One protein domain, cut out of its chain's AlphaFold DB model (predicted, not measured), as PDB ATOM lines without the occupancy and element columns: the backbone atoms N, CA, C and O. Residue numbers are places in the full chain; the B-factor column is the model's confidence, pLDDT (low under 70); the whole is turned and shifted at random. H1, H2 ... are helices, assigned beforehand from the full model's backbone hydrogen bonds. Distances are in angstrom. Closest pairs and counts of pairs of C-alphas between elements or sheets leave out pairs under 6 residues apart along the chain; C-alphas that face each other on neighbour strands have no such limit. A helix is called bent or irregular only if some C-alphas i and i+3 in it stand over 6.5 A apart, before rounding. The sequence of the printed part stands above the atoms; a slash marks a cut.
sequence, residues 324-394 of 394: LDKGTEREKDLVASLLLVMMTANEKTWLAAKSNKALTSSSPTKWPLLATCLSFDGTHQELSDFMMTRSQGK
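Overview. This is residues 324 to 394 of the 394 residues of the protein "Hypothetical protein" of Chloropicon primus (UniProt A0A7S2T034). A long helix, H1, runs along one side of a small helical body, and the short helix H4 crosses it at a steep tilt near the middle of the whole, with the short helix H2 folding back from the end of H1 to meet the end of H4. H5 meets the last residues of H1 and runs off at a steep tilt to it, so that residues 389 to 394 stick out as a free end, while the short helix H3 sits at the far end of H2, close to the end of H4. The printed part has 71 residues, with five named helices in the order H1, H2, H3, H4, H5 and no named strand; its class is all helix. The whole is compact, with a radius of gyration of the C-alphas of 11.8 A, and the C-alphas span 32 by 29 by 18 A along their three main axes.

Along the chain. The longest helix, H1, takes in residues 329 to 345; it begins at C-alpha 329 at (97.982, 134.533, 170.183), ends at C-alpha 345 at (104.119, 157.147, 176.937), and is 24.4 A long from first to last C-alpha. H2 is residues 347 to 354, 10.4 A long. H3 is residues 357 to 362, 8.3 A long. H4 is residues 368 to 374, 9.9 A long, and begins at C-alpha 368 at (95.324, 148.135, 163.631). H5 is residues 380 to 392, 18.8 A long, and ends at C-alpha 392 at (87.272, 158.147, 175.272). No helix is bent or irregular.

Arrangement. H1 and H2 are the hubs, touching three other helices each. With its residues 336 to 343 alone, H1 touches H4; their closest C-alphas, those of Leu 340 and Leu 370, are 6.0 A apart, and the two run the same way at a steep tilt of 43 degrees. With residues 344 to 345 alone, H1 touches H5; the closest C-alphas, those of Thr 344 and Ser 384, are 5.2 A apart, and the two run opposite ways at a steep tilt of 57 degrees. With residues 342 to 344 alone, H1 touches H2, only at the corner by their link; the closest C-alphas, those of Met 343 and Trp 350, are 4.2 A apart, and the two run opposite ways at a steep tilt of 44 degrees. H2 touches H4, with the closest C-alphas, those of Lys 354 and Leu 374, 5.2 A apart; the two are only just about perpendicular, at 71 degrees. H2 and H3 only just touch, with 3 pairs of C-alphas within 8 A, and only at the corner; the closest C-alphas are those of Lys 354 and Thr 360, 6.7 A apart. H3 and H4 are close but not clearly touching, with the C-alphas of Thr 360 and Leu 374 the closest at 6.8 A, and run opposite ways at a shallow tilt of 10 degrees. H1 and H3 are apart, as are H3 and H5. The helix packing is mostly crossed: of 3 pairs of touching helices, those at corners left out, 0 are at a shallow tilt. In H1, H2, H3, H4 and H5 every backbone O i to N i+4 pair is within hydrogen-bond range.

Size, cuts and confidence. The two C-alphas farthest apart are those of Lys 326 and Gly 393, at 32.8 A. The printed part has no cut and ends at residue 394, the chain's last residue. The links H1 to H2, H2 to H3, H3 to H4 and H4 to H5 are tight. Residues 389 to 394, of which 389 to 392 belong to H5, stand free. The mean pLDDT of the printed part is 85.5, and the model's confidence is under 70 at residues 362 to 365 and 391 to 394.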
ATOM      1  N   LEU A 324     106.007 138.784 169.610       90.50
ATOM      2  CA  LEU A 324     105.009 139.019 168.555       90.50
ATOM      3  C   LEU A 324     105.103 137.998 167.414       90.50
ATOM      4  O   LEU A 324     104.083 137.600 166.858       90.50
ATOM      5  N   ASP A 325     106.319 137.572 167.079       88.81
ATOM      6  CA  ASP A 325     106.582 136.607 166.010       88.81
ATOM      7  C   ASP A 325     106.232 135.172 166.448       88.81
ATOM      8  O   ASP A 325     105.440 134.478 165.809       88.81
ATOM      9  N   LYS A 326     106.764 134.741 167.599       87.56
ATOM     10  CA  LYS A 326     106.757 133.328 168.027       87.56
ATOM     11  C   LYS A 326     105.821 133.012 169.191       87.56
ATOM     12  O   LYS A 326     105.707 131.849 169.576       87.56
ATOM     13  N   GLY A 327     105.206 134.023 169.800       86.69
ATOM     14  CA  GLY A 327     104.338 133.844 170.960       86.69
ATOM     15  C   GLY A 327     103.021 133.146 170.631       86.69
ATOM     16  O   GLY A 327     102.640 132.977 169.473       86.69
ATOM     17  N   THR A 328     102.284 132.759 171.668       88.81
ATOM     18  CA  THR A 328     100.875 132.367 171.511       88.81
ATOM     19  C   THR A 328     100.027 133.585 171.142       88.81
ATOM     20  O   THR A 328     100.414 134.717 171.418       88.81
ATOM     21  N   GLU A 329      98.838 133.395 170.568       89.19
ATOM     22  CA  GLU A 329      97.982 134.533 170.183       89.19
ATOM     23  C   GLU A 329      97.682 135.477 171.358       89.19
ATOM     24  O   GLU A 329      97.770 136.693 171.209       89.19
ATOM     25  N   ARG A 330      97.459 134.923 172.558       86.19
ATOM     26  CA  ARG A 330      97.285 135.711 173.785       86.19
ATOM     27  C   ARG A 330      98.536 136.514 174.146       86.19
ATOM     28  O   ARG A 330      98.427 137.663 174.560       86.19
ATOM     29  N   GLU A 331      99.723 135.924 174.014       89.19
ATOM     30  CA  GLU A 331     100.988 136.627 174.269       89.19
ATOM     31  C   GLU A 331     101.197 137.767 173.277       89.19
ATOM     32  O   GLU A 331     101.591 138.860 173.681       89.19
ATOM     33  N   LYS A 332     100.894 137.532 171.998       90.75
ATOM     34  CA  LYS A 332     101.019 138.546 170.955       90.75
ATOM     35  C   LYS A 332     100.093 139.736 171.215       90.75
ATOM     36  O   LYS A 332     100.550 140.874 171.161       90.75
ATOM     37  N   ASP A 333      98.832 139.490 171.577       89.38
ATOM     38  CA  ASP A 333      97.862 140.552 171.889       89.38
ATOM     39  C   ASP A 333      98.289 141.386 173.115       89.38
ATOM     40  O   ASP A 333      98.189 142.620 173.111       89.38
ATOM     41  N   LEU A 334      98.830 140.732 174.150       89.50
ATOM     42  CA  LEU A 334      99.369 141.410 175.333       89.50
ATOM     43  C   LEU A 334     100.596 142.261 174.995       89.50
ATOM     44  O   LEU A 334     100.685 143.411 175.425       89.50
ATOM     45  N   VAL A 335     101.529 141.729 174.201       91.00
ATOM     46  CA  VAL A 335     102.737 142.460 173.800       91.00
ATOM     47  C   VAL A 335     102.407 143.616 172.858       91.00
ATOM     48  O   VAL A 335     102.988 144.689 173.000       91.00
ATOM     49  N   ALA A 336     101.448 143.459 171.947       90.81
ATOM     50  CA  ALA A 336     100.988 144.549 171.090       90.81
ATOM     51  C   ALA A 336     100.386 145.697 171.918       90.81
ATOM     52  O   ALA A 336     100.709 146.864 171.693       90.81
ATOM     53  N   SER A 337      99.569 145.362 172.922       90.44
ATOM     54  CA  SER A 337      98.991 146.339 173.857       90.44
ATOM     55  C   SER A 337     100.067 147.028 174.701       90.44
ATOM     56  O   SER A 337     100.035 148.240 174.897       90.44
ATOM     57  N   LEU A 338     101.067 146.273 175.156       91.56
ATOM     58  CA  LEU A 338     102.219 146.806 175.875       91.56
ATOM     59  C   LEU A 338     103.031 147.786 175.018       91.56
ATOM     60  O   LEU A 338     103.366 148.873 175.482       91.56
ATOM     61  N   LEU A 339     103.344 147.416 173.774       92.00
ATOM     62  CA  LEU A 339     104.081 148.281 172.852       92.00
ATOM     63  C   LEU A 339     103.323 149.582 172.598       92.00
ATOM     64  O   LEU A 339     103.941 150.641 172.582       92.00
ATOM     65  N   LEU A 340     101.995 149.519 172.491       91.12
ATOM     66  CA  LEU A 340     101.153 150.702 172.378       91.12
ATOM     67  C   LEU A 340     101.317 151.642 173.582       91.12
ATOM     68  O   LEU A 340     101.560 152.833 173.399       91.12
ATOM     69  N   VAL A 341     101.248 151.109 174.807       90.25
ATOM     70  CA  VAL A 341     101.472 151.884 176.042       90.25
ATOM     71  C   VAL A 341     102.875 152.489 176.054       90.25
ATOM     72  O   VAL A 341     103.044 153.670 176.331       90.25
ATOM     73  N   MET A 342     103.897 151.708 175.706       91.00
ATOM     74  CA  MET A 342     105.277 152.187 175.705       91.00
ATOM     75  C   MET A 342     105.519 153.286 174.656       91.00
ATOM     76  O   MET A 342     106.198 154.269 174.946       91.00
ATOM     77  N   MET A 343     104.967 153.137 173.446       91.31
ATOM     78  CA  MET A 343     105.095 154.116 172.361       91.31
ATOM     79  C   MET A 343     104.335 155.405 172.676       91.31
ATOM     80  O   MET A 343     104.861 156.485 172.446       91.31
ATOM     81  N   THR A 344     103.129 155.318 173.233       90.06
ATOM     82  CA  THR A 344     102.343 156.507 173.607       90.06
ATOM     83  C   THR A 344     102.938 157.245 174.801       90.06
ATOM     84  O   THR A 344     102.940 158.469 174.820       90.06
ATOM     85  N   ALA A 345     103.533 156.530 175.754       88.62
ATOM     86  CA  ALA A 345     104.119 157.147 176.937       88.62
ATOM     87  C   ALA A 345     105.496 157.789 176.700       88.62
ATOM     88  O   ALA A 345     105.927 158.623 177.495       88.62
ATOM     89  N   ASN A 346     106.231 157.386 175.656       90.12
ATOM     90  CA  ASN A 346     107.622 157.799 175.497       90.12
ATOM     91  C   ASN A 346     108.062 157.971 174.033       90.12
ATOM     92  O   ASN A 346     108.151 156.999 173.281       90.12
ATOM     93  N   GLU A 347     108.462 159.194 173.669       92.38
ATOM     94  CA  GLU A 347     108.896 159.545 172.310       92.38
ATOM     95  C   GLU A 347     110.052 158.678 171.809       92.38
ATOM     96  O   GLU A 347     109.990 158.148 170.700       92.38
ATOM     97  N   LYS A 348     111.098 158.457 172.618       91.75
ATOM     98  CA  LYS A 348     112.226 157.616 172.180       91.75
ATOM     99  C   LYS A 348     111.790 156.184 171.911       91.75
ATOM    100  O   LYS A 348     112.332 155.547 171.012       91.75
ATOM    101  N   THR A 349     110.828 155.677 172.677       90.38
ATOM    102  CA  THR A 349     110.271 154.344 172.456       90.38
ATOM    103  C   THR A 349     109.481 154.296 171.155       90.38
ATOM    104  O   THR A 349     109.679 153.374 170.367       90.38
ATOM    105  N   TRP A 350     108.660 155.311 170.882       93.50
ATOM    106  CA  TRP A 350     107.956 155.447 169.608       93.50
ATOM    107  C   TRP A 350     108.911 155.539 168.410       93.50
ATOM    108  O   TRP A 350     108.778 154.761 167.465       93.50
ATOM    109  N   LEU A 351     109.928 156.400 168.471       93.38
ATOM    110  CA  LEU A 351     110.929 156.548 167.410       93.38
ATOM    111  C   LEU A 351     111.739 155.262 167.192       93.38
ATOM    112  O   LEU A 351     111.972 154.854 166.048       93.38
ATOM    113  N   ALA A 352     112.140 154.588 168.274       92.56
ATOM    114  CA  ALA A 352     112.840 153.309 168.197       92.56
ATOM    115  C   ALA A 352     111.955 152.211 167.587       92.56
ATOM    116  O   ALA A 352     112.438 151.421 166.776       92.56
ATOM    117  N   ALA A 353     110.662 152.185 167.926       91.19
ATOM    118  CA  ALA A 353     109.688 151.265 167.350       91.19
ATOM    119  C   ALA A 353     109.463 151.530 165.850       91.19
ATOM    120  O   ALA A 353     109.545 150.589 165.061       91.19
ATOM    121  N   LYS A 354     109.277 152.794 165.436       91.06
ATOM    122  CA  LYS A 354     109.118 153.197 164.020       91.06
ATOM    123  C   LYS A 354     110.350 152.833 163.179       91.06
ATOM    124  O   LYS A 354     110.227 152.429 162.027       91.06
ATOM    125  N   SER A 355     111.538 152.907 163.778       91.62
ATOM    126  CA  SER A 355     112.807 152.555 163.120       91.62
ATOM    127  C   SER A 355     113.103 151.046 163.111       91.62
ATOM    128  O   SER A 355     114.029 150.598 162.429       91.62
ATOM    129  N   ASN A 356     112.348 150.235 163.860       90.50
ATOM    130  CA  ASN A 356     112.574 148.798 163.965       90.50
ATOM    131  C   ASN A 356     111.912 148.054 162.796       90.50
ATOM    132  O   ASN A 356     110.711 147.789 162.812       90.50
ATOM    133  N   LYS A 357     112.724 147.661 161.804       87.81
ATOM    134  CA  LYS A 357     112.265 146.939 160.602       87.81
ATOM    135  C   LYS A 357     111.466 145.678 160.911       87.81
ATOM    136  O   LYS A 357     110.508 145.400 160.207       87.81
ATOM    137  N   ALA A 358     111.857 144.922 161.937       86.12
ATOM    138  CA  ALA A 358     111.167 143.689 162.286       86.12
ATOM    139  C   ALA A 358     109.768 143.983 162.839       86.12
ATOM    140  O   ALA A 358     108.831 143.262 162.522       86.12
ATOM    141  N   LEU A 359     109.599 145.063 163.609       85.62
ATOM    142  CA  LEU A 359     108.295 145.487 164.121       85.62
ATOM    143  C   LEU A 359     107.402 146.081 163.017       85.62
ATOM    144  O   LEU A 359     106.215 145.774 162.954       85.62
ATOM    145  N   THR A 360     107.966 146.885 162.112       83.19
ATOM    146  CA  THR A 360     107.203 147.483 161.005       83.19
ATOM    147  C   THR A 360     106.827 146.473 159.924       83.19
ATOM    148  O   THR A 360     105.761 146.601 159.333       83.19
ATOM    149  N   SER A 361     107.640 145.434 159.699       78.69
ATOM    150  CA  SER A 361     107.309 144.340 158.777       78.69
ATOM    151  C   SER A 361     106.367 143.297 159.380       78.69
ATOM    152  O   SER A 361     105.663 142.617 158.641       78.69
ATOM    153  N   SER A 362     106.392 143.124 160.708       67.44
ATOM    154  CA  SER A 362     105.553 142.145 161.416       67.44
ATOM    155  C   SER A 362     104.197 142.695 161.830       67.44
ATOM    156  O   SER A 362     103.355 141.891 162.214       67.44
ATOM    157  N   SER A 363     103.972 144.016 161.754       61.59
ATOM    158  CA  SER A 363     102.697 144.643 162.109       61.59
ATOM    159  C   SER A 363     101.574 144.087 161.221       61.59
ATOM    160  O   SER A 363     101.473 144.453 160.047       61.59
ATOM    161  N   PRO A 364     100.734 143.170 161.729       56.75
ATOM    162  CA  PRO A 364      99.693 142.557 160.941       56.75
ATOM    163  C   PRO A 364      98.480 143.483 160.927       56.75
ATOM    164  O   PRO A 364      98.214 144.218 161.883       56.75
ATOM    165  N   THR A 365      97.639 143.319 159.910       62.81
ATOM    166  CA  THR A 365      96.243 143.801 159.887       62.81
ATOM    167  C   THR A 365      95.469 143.498 161.181       62.81
ATOM    168  O   THR A 365      94.495 144.179 161.488       62.81
ATOM    169  N   LYS A 366      95.923 142.509 161.963       76.94
ATOM    170  CA  LYS A 366      95.374 142.098 163.258       76.94
ATOM    171  C   LYS A 366      95.521 143.135 164.389       76.94
ATOM    172  O   LYS A 366      94.646 143.176 165.248       76.94
ATOM    173  N   TRP A 367      96.551 143.990 164.404       87.56
ATOM    174  CA  TRP A 367      96.711 145.034 165.439       87.56
ATOM    175  C   TRP A 367      96.654 146.436 164.826       87.56
ATOM    176  O   TRP A 367      97.670 147.134 164.769       87.56
ATOM    177  N   PRO A 368      95.466 146.893 164.389       85.75
ATOM    178  CA  PRO A 368      95.324 148.135 163.631       85.75
ATOM    179  C   PRO A 368      95.798 149.368 164.407       85.75
ATOM    180  O   PRO A 368      96.314 150.303 163.802       85.75
ATOM    181  N   LEU A 369      95.673 149.376 165.739       87.19
ATOM    182  CA  LEU A 369      96.184 150.470 166.571       87.19
ATOM    183  C   LEU A 369      97.713 150.518 166.575       87.19
ATOM    184  O   LEU A 369      98.281 151.584 166.371       87.19
ATOM    185  N   LEU A 370      98.377 149.370 166.731       88.88
ATOM    186  CA  LEU A 370      99.835 149.301 166.669       88.88
ATOM    187  C   LEU A 370     100.341 149.729 165.284       88.88
ATOM    188  O   LEU A 370     101.277 150.521 165.199       88.88
ATOM    189  N   ALA A 371      99.685 149.268 164.214       88.31
ATOM    190  CA  ALA A 371     100.003 149.679 162.847       88.31
ATOM    191  C   ALA A 371      99.845 151.196 162.666       88.31
ATOM    192  O   ALA A 371     100.755 151.848 162.162       88.31
ATOM    193  N   THR A 372      98.741 151.763 163.170       89.25
ATOM    194  CA  THR A 372      98.481 153.212 163.141       89.25
ATOM    195  C   THR A 372      99.587 153.992 163.847       89.25
ATOM    196  O   THR A 372     100.065 154.980 163.305       89.25
ATOM    197  N   CYS A 373     100.038 153.557 165.029       89.06
ATOM    198  CA  CYS A 373     101.103 154.251 165.757       89.06
ATOM    199  C   CYS A 373     102.462 154.170 165.047       89.06
ATOM    200  O   CYS A 373     103.243 155.121 165.103       89.06
ATOM    201  N   LEU A 374     102.755 153.050 164.380       90.50
ATOM    202  CA  LEU A 374     103.987 152.874 163.603       90.50
ATOM    203  C   LEU A 374     103.985 153.718 162.319       90.50
ATOM    204  O   LEU A 374     105.035 154.231 161.932       90.50
ATOM    205  N   SER A 375     102.824 153.888 161.681       90.62
ATOM    206  CA  SER A 375     102.657 154.705 160.474       90.62
ATOM    207  C   SER A 375     102.237 156.151 160.755       90.62
ATOM    208  O   SER A 375     101.918 156.868 159.815       90.62
ATOM    209  N   PHE A 376     102.170 156.579 162.021       91.62
ATOM    210  CA  PHE A 376     101.713 157.924 162.363       91.62
ATOM    211  C   PHE A 376     102.726 158.968 161.881       91.62
ATOM    212  O   PHE A 376     103.907 158.920 162.250       91.62
ATOM    213  N   ASP A 377     102.250 159.901 161.064       86.81
ATOM    214  CA  ASP A 377     103.022 161.005 160.502       86.81
ATOM    215  C   ASP A 377     102.603 162.297 161.205       86.81
ATOM    216  O   ASP A 377     101.728 163.033 160.760       86.81
ATOM    217  N   GLY A 378     103.206 162.513 162.369       91.00
ATOM    218  CA  GLY A 378     102.995 163.663 163.240       91.00
ATOM    219  C   GLY A 378     104.038 163.662 164.354       91.00
ATOM    220  O   GLY A 378     105.005 162.903 164.306       91.00
ATOM    221  N   THR A 379     103.865 164.510 165.353       94.12
ATOM    222  CA  THR A 379     104.687 164.538 166.566       94.12
ATOM    223  C   THR A 379     104.256 163.453 167.555       94.12
ATOM    224  O   THR A 379     103.145 162.922 167.493       94.12
ATOM    225  N   HIS A 380     105.125 163.131 168.518       93.25
ATOM    226  CA  HIS A 380     104.776 162.203 169.600       93.25
ATOM    227  C   HIS A 380     103.595 162.705 170.445       93.25
ATOM    228  O   HIS A 380     102.746 161.910 170.844       93.25
ATOM    229  N   GLN A 381     103.498 164.023 170.652       92.06
ATOM    230  CA  GLN A 381     102.382 164.641 171.366       92.06
ATOM    231  C   GLN A 381     101.056 164.421 170.628       92.06
ATOM    232  O   GLN A 381     100.099 163.945 171.230       92.06
ATOM    233  N   GLU A 382     101.017 164.670 169.316       92.75
ATOM    234  CA  GLU A 382      99.824 164.434 168.490       92.75
ATOM    235  C   GLU A 382      99.419 162.955 168.472       92.75
ATOM    236  O   GLU A 382      98.231 162.638 168.504       92.75
ATOM    237  N   LEU A 383     100.394 162.038 168.467       90.81
ATOM    238  CA  LEU A 383     100.129 160.606 168.605       90.81
ATOM    239  C   LEU A 383      99.479 160.286 169.958       90.81
ATOM    240  O   LEU A 383      98.508 159.530 170.012       90.81
ATOM    241  N   SER A 384     100.020 160.835 171.046       87.81
ATOM    242  CA  SER A 384      99.483 160.644 172.395       87.81
ATOM    243  C   SER A 384      98.040 161.157 172.490       87.81
ATOM    244  O   SER A 384      97.140 160.415 172.896       87.81
ATOM    245  N   ASP A 385      97.789 162.373 171.999       89.62
ATOM    246  CA  ASP A 385      96.467 163.006 171.993       89.62
ATOM    247  C   ASP A 385      95.462 162.224 171.130       89.62
ATOM    248  O   ASP A 385      94.319 161.988 171.541       89.62
ATOM    249  N   PHE A 386      95.894 161.742 169.958       88.88
ATOM    250  CA  PHE A 386      95.094 160.876 169.090       88.88
ATOM    251  C   PHE A 386      94.664 159.589 169.811       88.88
ATOM    252  O   PHE A 386      93.499 159.184 169.742       88.88
ATOM    253  N   MET A 387      95.588 158.957 170.537       87.12
ATOM    254  CA  MET A 387      95.320 157.713 171.261       87.12
ATOM    255  C   MET A 387      94.404 157.921 172.474       87.12
ATOM    256  O   MET A 387      93.534 157.081 172.720       87.12
ATOM    257  N   MET A 388      94.535 159.046 173.180       81.88
ATOM    258  CA  MET A 388      93.661 159.418 174.301       81.88
ATOM    259  C   MET A 388      92.244 159.786 173.845       81.88
ATOM    260  O   MET A 388      91.265 159.370 174.456       81.88
ATOM    261  N   THR A 389      92.108 160.500 172.730       83.62
ATOM    262  CA  THR A 389      90.787 160.867 172.187       83.62
ATOM    263  C   THR A 389      90.018 159.624 171.729       83.62
ATOM    264  O   THR A 389      88.816 159.486 171.955       83.62
ATOM    265  N   ARG A 390      90.722 158.660 171.126       76.44
ATOM    266  CA  ARG A 390      90.122 157.411 170.652       76.44
ATOM    267  C   ARG A 390      89.728 156.453 171.782       76.44
ATOM    268  O   ARG A 390      88.826 155.643 171.579       76.44
ATOM    269  N   SER A 391      90.390 156.514 172.940       63.78
ATOM    270  CA  SER A 391      90.023 155.695 174.103       63.78
ATOM    271  C   SER A 391      88.761 156.208 174.806       63.78
ATOM    272  O   SER A 391      88.029 155.402 175.368       63.78
ATOM    273  N   GLN A 392      88.475 157.512 174.715       56.66
ATOM    274  CA  GLN A 392      87.272 158.147 175.272       56.66
ATOM    275  C   GLN A 392      86.037 158.041 174.360       56.66
ATOM    276  O   GLN A 392      84.912 158.157 174.833       56.66
ATOM    277  N   GLY A 393      86.235 157.828 173.055       50.94
ATOM    278  CA  GLY A 393      85.163 157.697 172.060       50.94
ATOM    279  C   GLY A 393      84.612 156.276 171.874       50.94
ATOM    280  O   GLY A 393      84.042 155.998 170.817       50.94
ATOM    281  N   LYS A 394      84.831 155.373 172.837       42.84
ATOM    282  CA  LYS A 394      84.304 154.002 172.847       42.84
ATOM    283  C   LYS A 394      83.344 153.778 173.998       42.84
ATOM    284  O   LYS A 394      83.704 154.171 175.128       42.84
TER     285      LYS A 394